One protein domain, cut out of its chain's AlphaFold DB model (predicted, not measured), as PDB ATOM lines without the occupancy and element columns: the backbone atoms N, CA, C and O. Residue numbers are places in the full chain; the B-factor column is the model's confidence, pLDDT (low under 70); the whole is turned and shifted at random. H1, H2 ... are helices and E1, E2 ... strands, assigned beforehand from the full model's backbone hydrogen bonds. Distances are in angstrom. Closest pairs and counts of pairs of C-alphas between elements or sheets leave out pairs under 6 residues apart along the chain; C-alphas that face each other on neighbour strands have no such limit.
ATOM      1  N   SER A  45      41.819  36.331 -12.149       94.88
ATOM      2  CA  SER A  45      43.020  36.913 -12.766       94.88
ATOM      3  C   SER A  45      44.102  35.868 -13.050       94.88
ATOM      4  O   SER A  45      44.655  35.861 -14.142       94.88
ATOM      5  N   SER A  46      44.354  34.957 -12.106       94.25
ATOM      6  CA  SER A  46      45.347  33.887 -12.253       94.25
ATOM      7  C   SER A  46      44.923  32.864 -13.306       94.25
ATOM      8  O   SER A  46      45.751  32.424 -14.094       94.25
ATOM      9  N   ILE A  47      43.629  32.531 -13.369       95.69
ATOM     10  CA  ILE A  47      43.076  31.675 -14.432       95.69
ATOM     11  C   ILE A  47      43.264  32.355 -15.791       95.69
ATOM     12  O   ILE A  47      43.776  31.754 -16.730       95.69
ATOM     13  N   LYS A  48      42.871  33.629 -15.897       96.56
ATOM     14  CA  LYS A  48      42.966  34.397 -17.141       96.56
ATOM     15  C   LYS A  48      44.401  34.455 -17.664       96.56
ATOM     16  O   LYS A  48      44.616  34.252 -18.856       96.56
ATOM     17  N   GLU A  49      45.356  34.711 -16.772       95.31
ATOM     18  CA  GLU A  49      46.786  34.748 -17.078       95.31
ATOM     19  C   GLU A  49      47.306  33.378 -17.529       95.31
ATOM     20  O   GLU A  49      47.870  33.282 -18.617       95.31
ATOM     21  N   HIS A  50      47.047  32.321 -16.752       94.06
ATOM     22  CA  HIS A  50      47.530  30.966 -17.036       94.06
ATOM     23  C   HIS A  50      47.019  30.416 -18.373       94.06
ATOM     24  O   HIS A  50      47.784  29.853 -19.150       94.06
ATOM     25  N   PHE A  51      45.727  30.589 -18.663       95.06
ATOM     26  CA  PHE A  51      45.118  30.069 -19.891       95.06
ATOM     27  C   PHE A  51      45.196  31.044 -21.075       95.06
ATOM     28  O   PHE A  51      44.722  30.726 -22.171       95.06
ATOM     29  N   HIS A  52      45.789  32.228 -20.878       96.44
ATOM     30  CA  HIS A  52      45.828  33.306 -21.868       96.44
ATOM     31  C   HIS A  52      44.441  33.581 -22.477       96.44
ATOM     32  O   HIS A  52      44.280  33.618 -23.700       96.44
ATOM     33  N   ALA A  53      43.428  33.684 -21.615       97.25
ATOM     34  CA  ALA A  53      42.039  33.880 -22.014       97.25
ATOM     35  C   ALA A  53      41.699  35.373 -22.130       97.25
ATOM     36  O   ALA A  53      42.187  36.202 -21.360       97.25
ATOM     37  N   ASP A  54      40.788  35.720 -23.035       97.81
ATOM     38  CA  ASP A  54      40.260  37.083 -23.154       97.81
ATOM     39  C   ASP A  54      39.277  37.376 -22.017       97.81
ATOM     40  O   ASP A  54      39.283  38.457 -21.415       97.81
ATOM     41  N   GLN A  55      38.458  36.377 -21.684       97.56
ATOM     42  CA  GLN A  55      37.450  36.442 -20.637       97.56
ATOM     43  C   GLN A  55      37.393  35.126 -19.864       97.56
ATOM     44  O   GLN A  55      37.520  34.042 -20.431       97.56
ATOM     45  N   VAL A  56      37.160  35.244 -18.558       97.88
ATOM     46  CA  VAL A  56      36.928  34.126 -17.646       97.88
ATOM     47  C   VAL A  56      35.703  34.467 -16.808       97.88
ATOM     48  O   VAL A  56      35.681  35.507 -16.150       97.88
ATOM     49  N   THR A  57      34.691  33.606 -16.838       96.75
ATOM     50  CA  THR A  57      33.446  33.780 -16.077       96.75
ATOM     51  C   THR A  57      33.248  32.574 -15.179       96.75
ATOM     52  O   THR A  57      33.264  31.446 -15.662       96.75
ATOM     53  N   LYS A  58      33.064  32.778 -13.873       95.94
ATOM     54  CA  LYS A  58      32.727  31.673 -12.969       95.94
ATOM     55  C   LYS A  58      31.337  31.144 -13.325       95.94
ATOM     56  O   LYS A  58      30.395  31.921 -13.429       95.94
ATOM     57  N   ILE A  59      31.240  29.834 -13.502       94.75
ATOM     58  CA  ILE A  59      30.003  29.139 -13.860       94.75
ATOM     59  C   ILE A  59      29.290  28.638 -12.601       94.75
ATOM     60  O   ILE A  59      28.088  28.812 -12.452       94.75
ATOM     61  N   GLY A  60      30.033  28.018 -11.684       92.50
ATOM     62  CA  GLY A  60      29.448  27.421 -10.489       92.50
ATOM     63  C   GLY A  60      30.252  26.238  -9.959       92.50
ATOM     64  O   GLY A  60      31.363  25.981 -10.432       92.50
ATOM     65  N   PRO A  61      29.719  25.526  -8.958       93.00
ATOM     66  CA  PRO A  61      30.348  24.333  -8.418       93.00
ATOM     67  C   PRO A  61      30.304  23.166  -9.411       93.00
ATOM     68  O   PRO A  61      29.370  23.013 -10.204       93.00
ATOM     69  N   PHE A  62      31.329  22.325  -9.340       94.19
ATOM     70  CA  PHE A  62      31.470  21.106 -10.127       94.19
ATOM     71  C   PHE A  62      31.892  19.931  -9.240       94.19
ATOM     72  O   PHE A  62      32.442  20.104  -8.153       94.19
ATOM     73  N   SER A  63      31.649  18.722  -9.735       92.69
ATOM     74  CA  SER A  63      32.176  17.471  -9.196       92.69
ATOM     75  C   SER A  63      32.662  16.598 -10.350       92.69
ATOM     76  O   SER A  63      32.062  16.610 -11.426       92.69
ATOM     77  N   THR A  64      33.758  15.863 -10.162       93.88
ATOM     78  CA  THR A  64      34.236  14.920 -11.173       93.88
ATOM     79  C   THR A  64      35.025  13.757 -10.580       93.88
ATOM     80  O   THR A  64      35.743  13.925  -9.599       93.88
ATOM     81  N   ASP A  65      34.934  12.594 -11.231       94.25
ATOM     82  CA  ASP A  65      35.736  11.400 -10.927       94.25
ATOM     83  C   ASP A  65      37.048  11.336 -11.737       94.25
ATOM     84  O   ASP A  65      37.765  10.332 -11.700       94.25
ATOM     85  N   LEU A  66      37.337  12.358 -12.552       93.50
ATOM     86  CA  LEU A  66      38.479  12.363 -13.476       93.50
ATOM     87  C   LEU A  66      39.782  12.825 -12.829       93.50
ATOM     88  O   LEU A  66      40.864  12.463 -13.289       93.50
ATOM     89  N   VAL A  67      39.684  13.610 -11.761       90.44
ATOM     90  CA  VAL A  67      40.827  14.069 -10.978       90.44
ATOM     91  C   VAL A  67      40.539  13.826  -9.506       90.44
ATOM     92  O   VAL A  67      39.442  14.076  -9.017       90.44
ATOM     93  N   ARG A  68      41.528  13.297  -8.786       77.75
ATOM     94  CA  ARG A  68      41.401  13.007  -7.357       77.75
ATOM     95  C   ARG A  68      41.886  14.213  -6.558       77.75
ATOM     96  O   ARG A  68      43.020  14.228  -6.091       77.75
ATOM     97  N   THR A  69      41.035  15.227  -6.450       72.69
ATOM     98  CA  THR A  69      41.350  16.509  -5.796       72.69
ATOM     99  C   THR A  69      40.415  16.768  -4.607       72.69
ATOM    100  O   THR A  69      39.767  15.844  -4.110       72.69
ATOM    101  N   SER A  70      40.374  18.000  -4.091       73.88
ATOM    102  CA  SER A  70      39.462  18.400  -3.017       73.88
ATOM    103  C   SER A  70      38.004  18.059  -3.359       73.88
ATOM    104  O   SER A  70      37.617  18.127  -4.525       73.88
ATOM    105  N   PRO A  71      37.147  17.801  -2.353       79.75
ATOM    106  CA  PRO A  71      35.699  17.674  -2.545       79.75
ATOM    107  C   PRO A  71      35.010  18.907  -3.163       79.75
ATOM    108  O   PRO A  71      33.820  18.836  -3.466       79.75
ATOM    109  N   TYR A  72      35.712  20.032  -3.326       87.75
ATOM    110  CA  TYR A  72      35.157  21.278  -3.854       87.75
ATOM    111  C   TYR A  72      35.921  21.721  -5.090       87.75
ATOM    112  O   TYR A  72      37.108  22.053  -5.018       87.75
ATOM    113  N   MET A  73      35.207  21.748  -6.210       92.50
ATOM    114  CA  MET A  73      35.716  22.202  -7.494       92.50
ATOM    115  C   MET A  73      34.797  23.264  -8.079       92.50
ATOM    116  O   MET A  73      33.587  23.268  -7.835       92.50
ATOM    117  N   TYR A  74      35.376  24.150  -8.878       94.50
ATOM    118  CA  TYR A  74      34.670  25.260  -9.505       94.50
ATOM    119  C   TYR A  74      34.893  25.249 -11.008       94.50
ATOM    120  O   TYR A  74      36.016  25.079 -11.481       94.50
ATOM    121  N   GLY A  75      33.806  25.442 -11.746       96.56
ATOM    122  CA  GLY A  75      33.816  25.606 -13.187       96.56
ATOM    123  C   GLY A  75      33.942  27.066 -13.594       96.56
ATOM    124  O   GLY A  75      33.325  27.953 -12.994       96.56
ATOM    125  N   TYR A  76      34.686  27.299 -14.666       97.56
ATOM    126  CA  TYR A  76      34.895  28.599 -15.282       97.56
ATOM    127  C   TYR A  76      34.724  28.488 -16.795       97.56
ATOM    128  O   TYR A  76      35.304  27.605 -17.420       97.56
ATOM    129  N   LEU A  77      33.937  29.389 -17.381       97.38
ATOM    130  CA  LEU A  77      33.822  29.549 -18.823       97.38
ATOM    131  C   LEU A  77      34.966  30.446 -19.278       97.38
ATOM    132  O   LEU A  77      35.018  31.626 -18.917       97.38
ATOM    133  N   LEU A  78      35.874  29.884 -20.058       97.31
ATOM    134  CA  LEU A  78      36.967  30.597 -20.691       97.31
ATOM    135  C   LEU A  78      36.570  30.940 -22.114       97.31
ATOM    136  O   LEU A  78      36.013  30.107 -22.825       97.31
ATOM    137  N   LYS A  79      36.904  32.155 -22.542       96.81
ATOM    138  CA  LYS A  79      36.784  32.589 -23.931       96.81
ATOM    139  C   LYS A  79      38.138  33.064 -24.436       96.81
ATOM    140  O   LYS A  79      38.780  33.884 -23.777       96.81
ATOM    141  N   LYS A  80      38.546  32.565 -25.602       95.88
ATOM    142  CA  LYS A  80      39.773  32.946 -26.308       95.88
ATOM    143  C   LYS A  80      39.461  33.076 -27.798       95.88
ATOM    144  O   LYS A  80      39.268  32.088 -28.500       95.88
ATOM    145  N   GLY A  81      39.336  34.307 -28.275       94.50
ATOM    146  CA  GLY A  81      38.808  34.620 -29.596       94.50
ATOM    147  C   GLY A  81      37.373  34.112 -29.769       94.50
ATOM    148  O   GLY A  81      36.462  34.490 -29.026       94.50
ATOM    149  N   ALA A  82      37.176  33.261 -30.777       93.56
ATOM    150  CA  ALA A  82      35.894  32.617 -31.070       93.56
ATOM    151  C   ALA A  82      35.688  31.296 -30.310       93.56
ATOM    152  O   ALA A  82      34.600  30.727 -30.365       93.56
ATOM    153  N   GLU A  83      36.713  30.801 -29.614       93.88
ATOM    154  CA  GLU A  83      36.660  29.530 -28.903       93.88
ATOM    155  C   GLU A  83      36.243  29.737 -27.447       93.88
ATOM    156  O   GLU A  83      36.629  30.711 -26.790       93.88
ATOM    157  N   SER A  84      35.462  28.789 -26.935       96.00
ATOM    158  CA  SER A  84      35.055  28.739 -25.535       96.00
ATOM    159  C   SER A  84      35.330  27.367 -24.947       96.00
ATOM    160  O   SER A  84      35.013  26.367 -25.577       96.00
ATOM    161  N   SER A  85      35.860  27.300 -23.734       97.25
ATOM    162  CA  SER A  85      36.049  26.043 -23.010       97.25
ATOM    163  C   SER A  85      35.567  26.170 -21.573       97.25
ATOM    164  O   SER A  85      35.533  27.264 -21.010       97.25
ATOM    165  N   VAL A  86      35.183  25.051 -20.962       97.75
ATOM    166  CA  VAL A  86      34.898  25.004 -19.525       97.75
ATOM    167  C   VAL A  86      36.104  24.414 -18.821       97.75
ATOM    168  O   VAL A  86      36.496  23.288 -19.113       97.75
ATOM    169  N   ILE A  87      36.680  25.151 -17.881       97.38
ATOM    170  CA  ILE A  87      37.744  24.653 -17.012       97.38
ATOM    171  C   ILE A  87      37.152  24.348 -15.650       97.38
ATOM    172  O   ILE A  87      36.453  25.186 -15.086       97.38
ATOM    173  N   VAL A  88      37.460  23.178 -15.104       96.62
ATOM    174  CA  VAL A  88      37.086  22.812 -13.739       96.62
ATOM    175  C   VAL A  88      38.347  22.688 -12.901       96.62
ATOM    176  O   VAL A  88      39.221  21.870 -13.191       96.62
ATOM    177  N   LEU A  89      38.423  23.517 -11.865       95.25
ATOM    178  CA  LEU A  89      39.590  23.689 -11.010       95.25
ATOM    179  C   LEU A  89      39.278  23.279  -9.577       95.25
ATOM    180  O   LEU A  89      38.171  23.501  -9.083       95.25
ATOM    181  N   ASP A  90      40.286  22.753  -8.891       92.69
ATOM    182  CA  ASP A  90      40.263  22.591  -7.441       92.69
ATOM    183  C   ASP A  90      40.131  23.948  -6.722       92.69
ATOM    184  O   ASP A  90      40.677  24.958  -7.173       92.69
ATOM    185  N   GLN A  91      39.458  23.977  -5.570       90.94
ATOM    186  CA  GLN A  91      39.308  25.183  -4.743       90.94
ATOM    187  C   GLN A  91      40.639  25.871  -4.351       90.94
ATOM    188  O   GLN A  91      40.671  27.073  -4.071       90.94
ATOM    189  N   TYR A  92      41.746  25.126  -4.327       89.25
ATOM    190  CA  TYR A  92      43.085  25.609  -4.000       89.25
ATOM    191  C   TYR A  92      44.000  25.796  -5.218       89.25
ATOM    192  O   TYR A  92      45.181  26.112  -5.043       89.25
ATOM    193  N   TRP A  93      43.486  25.632  -6.439       92.00
ATOM    194  CA  TRP A  93      44.277  25.773  -7.659       92.00
ATOM    195  C   TRP A  93      44.993  27.138  -7.730       92.00
ATOM    196  O   TRP A  93      44.431  28.179  -7.370       92.00
ATOM    197  N   GLY A  94      46.260  27.126  -8.164       84.75
ATOM    198  CA  GLY A  94      47.117  28.316  -8.247       84.75
ATOM    199  C   GLY A  94      47.695  28.802  -6.908       84.75
ATOM    200  O   GLY A  94      48.273  29.889  -6.845       84.75
ATOM    201  N   ARG A  95      47.542  28.034  -5.821       85.12
ATOM    202  CA  ARG A  95      48.174  28.309  -4.519       85.12
ATOM    203  C   ARG A  95      49.362  27.377  -4.292       85.12
ATOM    204  O   ARG A  95      49.318  26.213  -4.679       85.12
ATOM    205  N   THR A  96      50.389  27.875  -3.605       75.62
ATOM    206  CA  THR A  96      51.642  27.155  -3.336       75.62
ATOM    207  C   THR A  96      51.400  25.764  -2.739       75.62
ATOM    208  O   THR A  96      50.705  25.640  -1.733       75.62
ATOM    209  N   GLY A  97      52.003  24.736  -3.344       68.38
ATOM    210  CA  GLY A  97      51.972  23.356  -2.846       68.38
ATOM    211  C   GLY A  97      50.731  22.536  -3.216       68.38
ATOM    212  O   GLY A  97      50.608  21.417  -2.729       68.38
ATOM    213  N   ASN A  98      49.828  23.055  -4.055       68.50
ATOM    214  CA  ASN A  98      48.696  22.280  -4.575       68.50
ATOM    215  C   ASN A  98      49.005  21.677  -5.944       68.50
ATOM    216  O   ASN A  98      49.840  22.191  -6.682       68.50
ATOM    217  N   SER A  99      48.310  20.587  -6.270       68.19
ATOM    218  CA  SER A  99      48.398  19.943  -7.578       68.19
ATOM    219  C   SER A  99      47.827  20.852  -8.665       68.19
ATOM    220  O   SER A  99      46.706  21.349  -8.514       68.19
ATOM    221  N   ASP A 100      48.515  20.957  -9.800       81.94
ATOM    222  CA  ASP A 100      48.016  21.609 -11.020       81.94
ATOM    223  C   ASP A 100      46.998  20.722 -11.761       81.94
ATOM    224  O   ASP A 100      46.974  20.643 -12.986       81.94
ATOM    225  N   TYR A 101      46.165  19.999 -11.009       90.94
ATOM    226  CA  TYR A 101      45.198  19.060 -11.560       90.94
ATOM    227  C   TYR A 101      43.917  19.792 -11.903       90.94
ATOM    228  O   TYR A 101      43.311  20.457 -11.058       90.94
ATOM    229  N   TYR A 102      43.492  19.651 -13.149       94.94
ATOM    230  CA  TYR A 102      42.253  20.235 -13.626       94.94
ATOM    231  C   TYR A 102      41.719  19.470 -14.825       94.94
ATOM    232  O   TYR A 102      42.410  18.654 -15.438       94.94
ATOM    233  N   ILE A 103      40.466  19.749 -15.172       97.06
ATOM    234  CA  ILE A 103      39.891  19.274 -16.426       97.06
ATOM    235  C   ILE A 103      39.491  20.451 -17.305       97.06
ATOM    236  O   ILE A 103      39.026  21.483 -16.821       97.06
ATOM    237  N   THR A 104      39.655  20.269 -18.608       97.88
ATOM    238  CA  THR A 104      39.155  21.164 -19.650       97.88
ATOM    239  C   THR A 104      38.101  20.417 -20.446       97.88
ATOM    240  O   THR A 104      38.394  19.384 -21.036       97.88
ATOM    241  N   ILE A 105      36.878  20.930 -20.494       97.69
ATOM    242  CA  ILE A 105      35.815  20.446 -21.372       97.69
ATOM    243  C   ILE A 105      35.806  21.360 -22.594       97.69
ATOM    244  O   ILE A 105      35.439  22.532 -22.498       97.69
ATOM    245  N   LEU A 106      36.224  20.838 -23.742       96.69
ATOM    246  CA  LEU A 106      36.254  21.565 -25.013       96.69
ATOM    247  C   LEU A 106      34.842  21.689 -25.623       96.69
ATOM    248  O   LEU A 106      33.942  20.960 -25.189       96.69
ATOM    249  N   PRO A 107      34.631  22.577 -26.618       94.19
ATOM    250  CA  PRO A 107      33.344  22.733 -27.295       94.19
ATOM    251  C   PRO A 107      32.711  21.425 -27.768       94.19
ATOM    252  O   PRO A 107      33.398  20.433 -28.038       94.19
ATOM    253  N   GLY A 108      31.386  21.456 -27.921       93.44
ATOM    254  CA  GLY A 108      30.613  20.344 -28.462       93.44
ATOM    255  C   GLY A 108      31.153  19.852 -29.809       93.44
ATOM    256  O   GLY A 108      31.445  20.627 -30.720       93.44
ATOM    257  N   GLN A 109      31.273  18.536 -29.938       94.06
ATOM    258  CA  GLN A 109      31.736  17.840 -31.132       94.06
ATOM    259  C   GLN A 109      30.603  17.024 -31.749       94.06
ATOM    260  O   GLN A 109      29.677  16.575 -31.071       94.06
ATOM    261  N   LYS A 110      30.707  16.768 -33.056       95.56
ATOM    262  CA  LYS A 110      29.779  15.864 -33.742       95.56
ATOM    263  C   LYS A 110      29.953  14.434 -33.221       95.56
ATOM    264  O   LYS A 110      31.076  13.964 -33.033       95.56
ATOM    265  N   ILE A 111      28.830  13.746 -33.031       95.69
ATOM    266  CA  ILE A 111      28.795  12.311 -32.735       95.69
ATOM    267  C   ILE A 111      29.048  11.551 -34.043       95.69
ATOM    268  O   ILE A 111      28.306  11.704 -35.017       95.69
ATOM    269  N   THR A 112      30.111  10.756 -34.061       96.12
ATOM    270  CA  THR A 112      30.542   9.897 -35.172       96.12
ATOM    271  C   THR A 112      29.908   8.505 -35.077       96.12
ATOM    272  O   THR A 112      29.110   8.243 -34.177       96.12
ATOM    273  N   LEU A 113      30.225   7.608 -36.016       94.75
ATOM    274  CA  LEU A 113      29.762   6.219 -35.960       94.75
ATOM    275  C   LEU A 113      30.395   5.463 -34.780       94.75
ATOM    276  O   LEU A 113      29.662   4.869 -33.995       94.75
ATOM    277  N   ASP A 114      31.708   5.586 -34.593       94.12
ATOM    278  CA  ASP A 114      32.448   4.959 -33.488       94.12
ATOM    279  C   ASP A 114      31.907   5.402 -32.118       94.12
ATOM    280  O   ASP A 114      31.776   4.606 -31.186       94.12
ATOM    281  N   ASP A 115      31.513   6.675 -31.997       94.94
ATOM    282  CA  ASP A 115      30.878   7.185 -30.780       94.94
ATOM    283  C   ASP A 115      29.530   6.496 -30.510       94.94
ATOM    284  O   ASP A 115      29.186   6.261 -29.355       94.94
ATOM    285  N   ARG A 116      28.751   6.151 -31.546       95.31
ATOM    286  CA  ARG A 116      27.467   5.446 -31.370       95.31
ATOM    287  C   ARG A 116      27.680   4.043 -30.823       95.31
ATOM    288  O   ARG A 116      26.927   3.622 -29.949       95.31
ATOM    289  N   GLU A 117      28.709   3.344 -31.289       94.44
ATOM    290  CA  GLU A 117      29.081   2.036 -30.744       94.44
ATOM    291  C   GLU A 117      29.531   2.153 -29.284       94.44
ATOM    292  O   GLU A 117      29.073   1.396 -28.423       94.44
ATOM    293  N   ALA A 118      30.346   3.165 -28.971       94.12
ATOM    294  CA  ALA A 118      30.764   3.455 -27.604       94.12
ATOM    295  C   ALA A 118      29.581   3.821 -26.690       94.12
ATOM    296  O   ALA A 118      29.556   3.400 -25.537       94.12
ATOM    297  N   ILE A 119      28.584   4.552 -27.194       96.19
ATOM    298  CA  ILE A 119      27.340   4.877 -26.480       96.19
ATOM    299  C   ILE A 119      26.534   3.610 -26.176       96.19
ATOM    300  O   ILE A 119      26.074   3.432 -25.048       96.19
ATOM    301  N   VAL A 120      26.379   2.708 -27.148       95.50
ATOM    302  CA  VAL A 120      25.688   1.427 -26.932       95.50
ATOM    303  C   VAL A 120      26.411   0.606 -25.865       95.50
ATOM    304  O   VAL A 120      25.770   0.056 -24.966       95.50
ATOM    305  N   ALA A 121      27.743   0.557 -25.919       94.00
ATOM    306  CA  ALA A 121      28.543  -0.105 -24.897       94.00
ATOM    307  C   ALA A 121      28.371   0.558 -23.520       94.00
ATOM    308  O   ALA A 121      28.125  -0.150 -22.545       94.00
ATOM    309  N   LEU A 122      28.425   1.891 -23.445       95.12
ATOM    310  CA  LEU A 122      28.230   2.666 -22.219       95.12
ATOM    311  C   LEU A 122      26.884   2.342 -21.559       95.12
ATOM    312  O   LEU A 122      26.850   1.986 -20.387       95.12
ATOM    313  N   VAL A 123      25.793   2.403 -22.327       96.06
ATOM    314  CA  VAL A 123      24.432   2.088 -21.863       96.06
ATOM    315  C   VAL A 123      24.342   0.650 -21.361       96.06
ATOM    316  O   VAL A 123      23.802   0.400 -20.288       96.06
ATOM    317  N   LYS A 124      24.917  -0.302 -22.103       95.25
ATOM    318  CA  LYS A 124      24.903  -1.724 -21.739       95.25
ATOM    319  C   LYS A 124      25.631  -2.017 -20.422       95.25
ATOM    320  O   LYS A 124      25.254  -2.957 -19.730       95.25
ATOM    321  N   HIS A 125      26.686  -1.266 -20.108       94.31
ATOM    322  CA  HIS A 125      27.531  -1.502 -18.929       94.31
ATOM    323  C   HIS A 125      27.218  -0.551 -17.767       94.31
ATOM    324  O   HIS A 125      27.782  -0.709 -16.684       94.31
ATOM    325  N   ALA A 126      26.328   0.424 -17.970       94.19
ATOM    326  CA  ALA A 126      25.875   1.310 -16.914       94.19
ATOM    327  C   ALA A 126      25.181   0.503 -15.797       94.19
ATOM    328  O   ALA A 126      24.386  -0.397 -16.085       94.19
ATOM    329  N   PRO A 127      25.443   0.817 -14.514       92.88
ATOM    330  CA  PRO A 127      24.703   0.244 -13.401       92.88
ATOM    331  C   PRO A 127      23.198   0.427 -13.589       92.88
ATOM    332  O   PRO A 127      22.743   1.505 -13.973       92.88
ATOM    333  N   ALA A 128      22.415  -0.595 -13.239       90.75
ATOM    334  CA  ALA A 128      20.956  -0.553 -13.365       90.75
ATOM    335  C   ALA A 128      20.324   0.651 -12.634       90.75
ATOM    336  O   ALA A 128      19.303   1.173 -13.074       90.75
ATOM    337  N   SER A 129      20.956   1.135 -11.559       89.38
ATOM    338  CA  SER A 129      20.527   2.320 -10.808       89.38
ATOM    339  C   SER A 129      20.598   3.632 -11.594       89.38
ATOM    340  O   SER A 129      19.905   4.576 -11.230       89.38
ATOM    341  N   MET A 130      21.406   3.714 -12.658       89.31
ATOM    342  CA  MET A 130      21.470   4.902 -13.514       89.31
ATOM    343  C   MET A 130      20.306   4.972 -14.506       89.31
ATOM    344  O   MET A 130      19.997   6.063 -14.973       89.31
ATOM    345  N   ASN A 131      19.684   3.831 -14.839       90.19
ATOM    346  CA  ASN A 131      18.641   3.720 -15.868       90.19
ATOM    347  C   ASN A 131      19.004   4.457 -17.180       90.19
ATOM    348  O   ASN A 131      18.151   5.081 -17.808       90.19
ATOM    349  N   LEU A 132      20.288   4.420 -17.557       93.88
ATOM    350  CA  LEU A 132      20.825   5.174 -18.686       93.88
ATOM    351  C   LEU A 132      20.315   4.592 -20.008       93.88
ATOM    352  O   LEU A 132      20.397   3.386 -20.234       93.88
ATOM    353  N   GLN A 133      19.849   5.452 -20.905       95.38
ATOM    354  CA  GLN A 133      19.416   5.108 -22.256       95.38
ATOM    355  C   GLN A 133      20.223   5.883 -23.300       95.38
ATOM    356  O   GLN A 133      20.719   6.979 -23.052       95.38
ATOM    357  N   ALA A 134      20.324   5.348 -24.520       94.81
ATOM    358  CA  ALA A 134      21.041   6.031 -25.602       94.81
ATOM    359  C   ALA A 134      20.413   7.395 -25.954       94.81
ATOM    360  O   ALA A 134      21.124   8.319 -26.336       94.81
ATOM    361  N   SER A 135      19.093   7.535 -25.782       94.50
ATOM    362  CA  SER A 135      18.355   8.794 -25.959       94.50
ATOM    363  C   SER A 135      18.696   9.871 -24.928       94.50
ATOM    364  O   SER A 135      18.359  11.035 -25.138       94.50
ATOM    365  N   ASP A 136      19.350   9.501 -23.827       94.56
ATOM    366  CA  ASP A 136      19.767  10.448 -22.794       94.56
ATOM    367  C   ASP A 136      21.006  11.225 -23.222       94.56
ATOM    368  O   ASP A 136      21.295  12.277 -22.659       94.56
ATOM    369  N   ILE A 137      21.742  10.729 -24.216       95.50
ATOM    370  CA  ILE A 137      22.981  11.331 -24.688       95.50
ATOM    371  C   ILE A 137      22.654  12.337 -25.785       95.50
ATOM    372  O   ILE A 137      22.249  11.982 -26.891       95.50
ATOM    373  N   VAL A 138      22.847  13.614 -25.466       94.06
ATOM    374  CA  VAL A 138      22.466  14.746 -26.324       94.06
ATOM    375  C   VAL A 138      23.657  15.392 -27.025       94.06
ATOM    376  O   VAL A 138      23.474  16.226 -27.907       94.06
ATOM    377  N   GLY A 139      24.881  15.020 -26.654       95.12
ATOM    378  CA  GLY A 139      26.083  15.579 -27.255       95.12
ATOM    379  C   GLY A 139      27.361  14.877 -26.825       95.12
ATOM    380  O   GLY A 139      27.355  13.958 -26.004       95.12
ATOM    381  N   LYS A 140      28.475  15.339 -27.386       96.31
ATOM    382  CA  LYS A 140      29.821  14.875 -27.066       96.31
ATOM    383  C   LYS A 140      30.733  16.076 -26.889       96.31
ATOM    384  O   LYS A 140      30.705  16.986 -27.709       96.31
ATOM    385  N   ASN A 141      31.581  16.033 -25.879       97.00
ATOM    386  CA  ASN A 141      32.685  16.960 -25.697       97.00
ATOM    387  C   ASN A 141      33.985  16.156 -25.623       97.00
ATOM    388  O   ASN A 141      33.994  14.990 -25.218       97.00
ATOM    389  N   LEU A 142      35.091  16.783 -26.011       97.50
ATOM    390  CA  LEU A 142      36.414  16.262 -25.694       97.50
ATOM    391  C   LEU A 142      36.821  16.829 -24.337       97.50
ATOM    392  O   LEU A 142      36.807  18.044 -24.152       97.50
ATOM    393  N   VAL A 143      37.158  15.953 -23.396       97.94
ATOM    394  CA  VAL A 143      37.670  16.345 -22.086       97.94
ATOM    395  C   VAL A 143      39.165  16.088 -22.052       97.94
ATOM    396  O   VAL A 143      39.628  14.996 -22.385       97.94
ATOM    397  N   GLU A 144      39.919  17.101 -21.653       98.00
ATOM    398  CA  GLU A 144      41.336  16.991 -21.347       98.00
ATOM    399  C   GLU A 144      41.506  16.960 -19.832       98.00
ATOM    400  O   GLU A 144      41.056  17.866 -19.134       98.00
ATOM    401  N   VAL A 145      42.142  15.911 -19.328       97.00
ATOM    402  CA  VAL A 145      42.500  15.753 -17.920       97.00
ATOM    403  C   VAL A 145      43.975  16.087 -17.789       97.00
ATOM    404  O   VAL A 145      44.819  15.387 -18.351       97.00
ATOM    405  N   HIS A 146      44.262  17.169 -17.075       95.06
ATOM    406  CA  HIS A 146      45.605  17.689 -16.860       95.06
ATOM    407  C   HIS A 146      46.087  17.222 -15.490       95.06
ATOM    408  O   HIS A 146      45.439  17.491 -14.478       95.06
ATOM    409  N   GLN A 147      47.182  16.466 -15.476       91.19
ATOM    410  CA  GLN A 147      47.821  15.942 -14.271       91.19
ATOM    411  C   GLN A 147      49.326  16.183 -14.369       91.19
ATOM    412  O   GLN A 147      50.021  15.492 -15.117       91.19
ATOM    413  N   ASP A 148      49.818  17.175 -13.629       86.19
ATOM    414  CA  ASP A 148      51.202  17.649 -13.695       86.19
ATOM    415  C   ASP A 148      51.555  18.063 -15.135       86.19
ATOM    416  O   ASP A 148      50.910  18.933 -15.715       86.19
ATOM    417  N   SER A 149      52.549  17.420 -15.745       87.62
ATOM    418  CA  SER A 149      52.940  17.651 -17.139       87.62
ATOM    419  C   SER A 149      52.183  16.783 -18.151       87.62
ATOM    420  O   SER A 149      52.442  16.874 -19.352       87.62
ATOM    421  N   SER A 150      51.272  15.920 -17.693       92.81
ATOM    422  CA  SER A 150      50.545  14.980 -18.544       92.81
ATOM    423  C   SER A 150      49.146  15.481 -18.892       92.81
ATOM    424  O   SER A 150      48.434  16.038 -18.057       92.81
ATOM    425  N   VAL A 151      48.737  15.243 -20.142       96.50
ATOM    426  CA  VAL A 151      47.396  15.572 -20.633       96.50
ATOM    427  C   VAL A 151      46.774  14.328 -21.245       96.50
ATOM    428  O   VAL A 151      47.234  13.830 -22.273       96.50
ATOM    429  N   THR A 152      45.700  13.836 -20.631       97.00
ATOM    430  CA  THR A 152      44.912  12.718 -21.163       97.00
ATOM    431  C   THR A 152      43.654  13.252 -21.826       97.00
ATOM    432  O   THR A 152      42.850  13.920 -21.183       97.00
ATOM    433  N   LYS A 153      43.452  12.941 -23.111       97.50
ATOM    434  CA  LYS A 153      42.249  13.339 -23.853       97.50
ATOM    435  C   LYS A 153      41.272  12.177 -23.949       97.50
ATOM    436  O   LYS A 153      41.657  11.079 -24.348       97.50
ATOM    437  N   LEU A 154      40.010  12.418 -23.618       96.25
ATOM    438  CA  LEU A 154      38.969  11.399 -23.673       96.25
ATOM    439  C   LEU A 154      37.601  11.981 -24.051       96.25
ATOM    440  O   LEU A 154      37.277  13.103 -23.660       96.25
ATOM    441  N   PRO A 155      36.777  11.237 -24.806       97.12
ATOM    442  CA  PRO A 155      35.415  11.661 -25.087       97.12
ATOM    443  C   PRO A 155      34.569  11.589 -23.812       97.12
ATOM    444  O   PRO A 155      34.632  10.609 -23.062       97.12
ATOM    445  N   ALA A 156      33.744  12.611 -23.604       97.44
ATOM    446  CA  ALA A 156      32.704  12.622 -22.589       97.44
ATOM    447  C   ALA A 156      31.356  12.975 -23.228       97.44
ATOM    448  O   ALA A 156      31.229  13.932 -23.993       97.44
ATOM    449  N   TYR A 157      30.343  12.179 -22.923       97.12
ATOM    450  CA  TYR A 157      29.015  12.258 -23.508       97.12
ATOM    451  C   TYR A 157      28.109  13.097 -22.618       97.12
ATOM    452  O   TYR A 157      27.887  12.749 -21.459       97.12
ATOM    453  N   LYS A 158      27.611  14.211 -23.162       95.31
ATOM    454  CA  LYS A 158      26.704  15.134 -22.475       95.31
ATOM    455  C   LYS A 158      25.343  14.465 -22.333       95.31
ATOM    456  O   LYS A 158      24.751  14.056 -23.336       95.31
ATOM    457  N   LEU A 159      24.850  14.372 -21.104       93.94
ATOM    458  CA  LEU A 159      23.523  13.850 -20.810       93.94
ATOM    459  C   LEU A 159      22.472  14.958 -20.855       93.94
ATOM    460  O   LEU A 159      22.751  16.134 -20.608       93.94
ATOM    461  N   LYS A 160      21.234  14.566 -21.139       90.94
ATOM    462  CA  LYS A 160      20.059  15.416 -20.994       90.94
ATOM    463  C   LYS A 160      19.917  15.823 -19.526       90.94
ATOM    464  O   LYS A 160      19.883  14.972 -18.641       90.94
ATOM    465  N   ALA A 161      19.793  17.124 -19.271       82.25
ATOM    466  CA  ALA A 161      19.476  17.624 -17.940       82.25
ATOM    467  C   ALA A 161      18.027  17.239 -17.589       82.25
ATOM    468  O   ALA A 161      17.069  17.814 -18.110       82.25
ATOM    469  N   TYR A 162      17.871  16.209 -16.757       72.56
ATOM    470  CA  TYR A 162      16.587  15.804 -16.188       72.56
ATOM    471  C   TYR A 162      16.123  16.804 -15.113       72.56
ATOM    472  O   TYR A 162      16.796  17.792 -14.820       72.56
ATOM    473  N   SER A 163      14.969  16.555 -14.487       59.66
ATOM    474  CA  SER A 163      14.382  17.415 -13.443       59.66
ATOM    475  C   SER A 163      15.281  17.673 -12.223       59.66
ATOM    476  O   SER A 163      14.933  18.504 -11.391       59.66
ATOM    477  N   SER A 164      16.425  16.988 -12.106       68.56
ATOM    478  CA  SER A 164      17.462  17.258 -11.105       68.56
ATOM    479  C   SER A 164      18.099  18.643 -11.248       68.56
ATOM    480  O   SER A 164      18.664  19.140 -10.280       68.56
ATOM    481  N   GLY A 165      18.024  19.264 -12.431       79.44
ATOM    482  CA  GLY A 165      18.628  20.573 -12.692       79.44
ATOM    483  C   GLY A 165      20.155  20.546 -12.804       79.44
ATOM    484  O   GLY A 165      20.769  21.606 -12.880       79.44
ATOM    485  N   ASN A 166      20.763  19.358 -12.844       88.88
ATOM    486  CA  ASN A 166      22.203  19.201 -13.015       88.88
ATOM    487  C   ASN A 166      22.542  18.930 -14.479       88.88
ATOM    488  O   ASN A 166      21.813  18.222 -15.182       88.88
ATOM    489  N   LEU A 167      23.689  19.441 -14.914       91.56
ATOM    490  CA  LEU A 167      24.288  19.086 -16.191       91.56
ATOM    491  C   LEU A 167      25.412  18.073 -15.960       91.56
ATOM    492  O   LEU A 167      26.245  18.256 -15.073       91.56
ATOM    493  N   GLN A 168      25.423  17.003 -16.753       94.19
ATOM    494  CA  GLN A 168      26.317  15.869 -16.550       94.19
ATOM    495  C   GLN A 168      26.973  15.429 -17.857       94.19
ATOM    496  O   GLN A 168      26.335  15.398 -18.910       94.19
ATOM    497  N   TRP A 169      28.232  15.014 -17.757       95.94
ATOM    498  CA  TRP A 169      28.954  14.282 -18.787       95.94
ATOM    499  C   TRP A 169      29.433  12.939 -18.245       95.94
ATOM    500  O   TRP A 169      29.855  12.852 -17.091       95.94
ATOM    501  N   LEU A 170      29.407  11.911 -19.095       96.62
ATOM    502  CA  LEU A 170      29.928  10.579 -18.792       96.62
ATOM    503  C   LEU A 170      31.028  10.176 -19.765       96.62
ATOM    504  O   LEU A 170      30.862  10.270 -20.980       96.62
ATOM    505  N   THR A 171      32.135   9.660 -19.248       96.25
ATOM    506  CA  THR A 171      33.142   8.997 -20.085       96.25
ATOM    507  C   THR A 171      32.702   7.577 -20.432       96.25
ATOM    508  O   THR A 171      31.785   7.030 -19.820       96.25
ATOM    509  N   LYS A 172      33.412   6.921 -21.359       93.06
ATOM    510  CA  LYS A 172      33.193   5.495 -21.677       93.06
ATOM    511  C   LYS A 172      33.310   4.555 -20.462       93.06
ATOM    512  O   LYS A 172      32.760   3.463 -20.487       93.06
ATOM    513  N   ASN A 173      34.026   4.986 -19.420       93.94
ATOM    514  CA  ASN A 173      34.244   4.234 -18.184       93.94
ATOM    515  C   ASN A 173      33.282   4.669 -17.064       93.94
ATOM    516  O   ASN A 173      33.547   4.380 -15.901       93.94
ATOM    517  N   LEU A 174      32.206   5.397 -17.391       94.12
ATOM    518  CA  LEU A 174      31.193   5.898 -16.449       94.12
ATOM    519  C   LEU A 174      31.719   6.888 -15.396       94.12
ATOM    520  O   LEU A 174      31.017   7.189 -14.433       94.12
ATOM    521  N   GLN A 175      32.922   7.429 -15.593       95.25
ATOM    522  CA  GLN A 175      33.421   8.540 -14.785       95.25
ATOM    523  C   GLN A 175      32.635   9.800 -15.125       95.25
ATOM    524  O   GLN A 175      32.327  10.046 -16.297       95.25
ATOM    525  N   GLN A 176      32.327  10.596 -14.108       94.19
ATOM    526  CA  GLN A 176      31.397  11.704 -14.244       94.19
ATOM    527  C   GLN A 176      32.111  13.054 -14.234       94.19
ATOM    528  O   GLN A 176      33.146  13.242 -13.589       94.19
ATOM    529  N   VAL A 177      31.517  14.014 -14.934       95.06
ATOM    530  CA  VAL A 177      31.678  15.447 -14.676       95.06
ATOM    531  C   VAL A 177      30.277  16.004 -14.480       95.06
ATOM    532  O   VAL A 177      29.411  15.789 -15.324       95.06
ATOM    533  N   LEU A 178      30.037  16.685 -13.372       93.44
ATOM    534  CA  LEU A 178      28.727  17.175 -12.968       93.44
ATOM    535  C   LEU A 178      28.837  18.650 -12.602       93.44
ATOM    536  O   LEU A 178      29.743  19.036 -11.866       93.44
ATOM    537  N   THR A 179      27.879  19.454 -13.046       91.31
ATOM    538  CA  THR A 179      27.622  20.775 -12.475       91.31
ATOM    539  C   THR A 179      26.169  20.911 -12.059       91.31
ATOM    540  O   THR A 179      25.283  20.224 -12.575       91.31
ATOM    541  N   TYR A 180      25.952  21.779 -11.081       88.31
ATOM    542  CA  TYR A 180      24.658  22.018 -10.465       88.31
ATOM    543  C   TYR A 180      23.873  23.080 -11.241       88.31
ATOM    544  O   TYR A 180      24.252  23.475 -12.347       88.31
ATOM    545  N   LYS A 181      22.759  23.533 -10.666       87.50
ATOM    546  CA  LYS A 181      21.801  24.431 -11.313       87.50
ATOM    547  C   LYS A 181      22.446  25.685 -11.913       87.50
ATOM    548  O   LYS A 181      22.147  26.027 -13.053       87.50
ATOM    549  N   GLU A 182      23.351  26.333 -11.186       84.44
ATOM    550  CA  GLU A 182      24.047  27.545 -11.637       84.44
ATOM    551  C   GLU A 182      24.849  27.273 -12.911       84.44
ATOM    552  O   GLU A 182      24.834  28.060 -13.860       84.44
ATOM    553  N   GLY A 183      25.505  26.112 -12.960       85.00
ATOM    554  CA  GLY A 183      26.290  25.737 -14.118       85.00
ATOM    555  C   GLY A 183      25.463  25.311 -15.314       85.00
ATOM    556  O   GLY A 183      25.818  25.647 -16.441       85.00
ATOM    557  N   LEU A 184      24.329  24.647 -15.087       86.88
ATOM    558  CA  LEU A 184      23.361  24.368 -16.143       86.88
ATOM    559  C   LEU A 184      22.855  25.665 -16.793       86.88
ATOM    560  O   LEU A 184      22.771  25.733 -18.017       86.88
ATOM    561  N   GLU A 185      22.525  26.682 -15.993       86.94
ATOM    562  CA  GLU A 185      22.028  27.968 -16.496       86.94
ATOM    563  C   GLU A 185      23.079  28.688 -17.351       86.94
ATOM    564  O   GLU A 185      22.760  29.151 -18.447       86.94
ATOM    565  N   ALA A 186      24.339  28.716 -16.909       85.81
ATOM    566  CA  ALA A 186      25.419  29.356 -17.661       85.81
ATOM    567  C   ALA A 186      25.858  28.570 -18.912       85.81
ATOM    568  O   ALA A 186      26.406  29.157 -19.843       85.81
ATOM    569  N   LEU A 187      25.643  27.251 -18.936       87.75
ATOM    570  CA  LEU A 187      26.065  26.345 -20.015       87.75
ATOM    571  C   LEU A 187      24.900  25.838 -20.868       87.75
ATOM    572  O   LEU A 187      25.029  24.837 -21.575       87.75
ATOM    573  N   ARG A 188      23.748  26.509 -20.807       77.38
ATOM    574  CA  ARG A 188      22.556  26.100 -21.554       77.38
ATOM    575  C   ARG A 188      22.804  26.061 -23.063       77.38
ATOM    576  O   ARG A 188      22.354  25.125 -23.722       77.38
TER     577      ARG A 188
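AT A GLANCE: This is residues 45 to 188 of the 190 residues of an uncharacterized protein of Paenibacillus stellifer (UniProt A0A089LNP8). Eight antiparallel strands form one closed barrel, with three helices outside its wall: H1 and H2 lie toward opposite ends of the longest axis, and the short H3 packs on the wall at E1. Two meanders, each strand the antiparallel neighbour of the one before, make the ring: E1 E2 E3 E4 and E5 E6 E7 E8, with H2 between them along the chain. The printed part has 144 residues, with elements in the order H1 E1 E2 E3 E4 H2 E5 E6 E7 E8 H3; the class is mixed, helices and strands. It is compact, with a radius of gyration of the C-alphas of 15.2 A and spans of 43 by 31 by 29 A.

IN THESE COORDINATES: H1 is residues 45 to 50, beginning at C-alpha 45 (43.020, 36.913, -12.766). E1 is residues 55 to 64, 23.7 A long, and bends by 74 degrees at residue 61. E2 is residues 73 to 80, 22.0 A; E3 residues 83 to 90, 22.8 A; E4 residues 102 to 109, 20.6 A. H2 is residues 113 to 125, 18.8 A, beginning at C-alpha 113 (29.762, 6.219, -35.960). E5, residues 137 to 147, measures 27.3 A and bends by 54 degrees at residue 140. E6 is residues 150 to 159, 27.1 A; E7 residues 167 to 171; E8 residues 176 to 179. H3 is residues 181 to 186, ending at C-alpha 186 (25.419, 29.356, -17.661).

HOW THE PARTS SIT: Within hydrogen-bond range round the barrel are N 57 and O 77, 2.9 A, for E1 and E2; N 76 and O 87, 2.8 A, for E2 and E3; N 105 and O 86, 2.8 A, for E3 and E4; N 104 and O 144, 2.8 A, for E4 and E5; N 143 and O 154, 2.9 A, for E5 and E6; N 157 and O 170, 2.8 A, for E6 and E7; and N 169 and O 177, 2.8 A, for E7 and E8. N 178 and O 63, 2.8 A, close the ring between E8 and E1. E1 is staggered: residues 55 to 62 pair with E2, residues 62 to 64 with E8. H1 is on the barrel at a height of 9.0 A, over E2 and across the strands, at 69 degrees to E2 on the local plane; its closest C-alphas to E1 are those of Lys 48 and Val 56, 6.1 A. H2 is on it at 9.7 A, only just over E5 and E6, with 3 C-alphas falling on each; the closest C-alphas of H2 and E5, those of Ile 119 and Ile 137, are 8.0 A apart. H3 is on it at 6.3 A, over none of the strands; the C-alphas of Ile 59 and Gly 183, the closest of E1 and H3, are 5.0 A apart. In H1, H2 and H3 every O i to N i+4 pair is within hydrogen-bond range.

THE WHOLE: The two C-alphas farthest apart, those of Thr 96 and Leu 113, are 44.5 A from each other. The printed part has no cut. The links E3 to E4 and H2 to E5 are long, 11 residues each. Mean pLDDT of the printed part is 91.9; residues 97 to 99 and 163 to 164 are under 70.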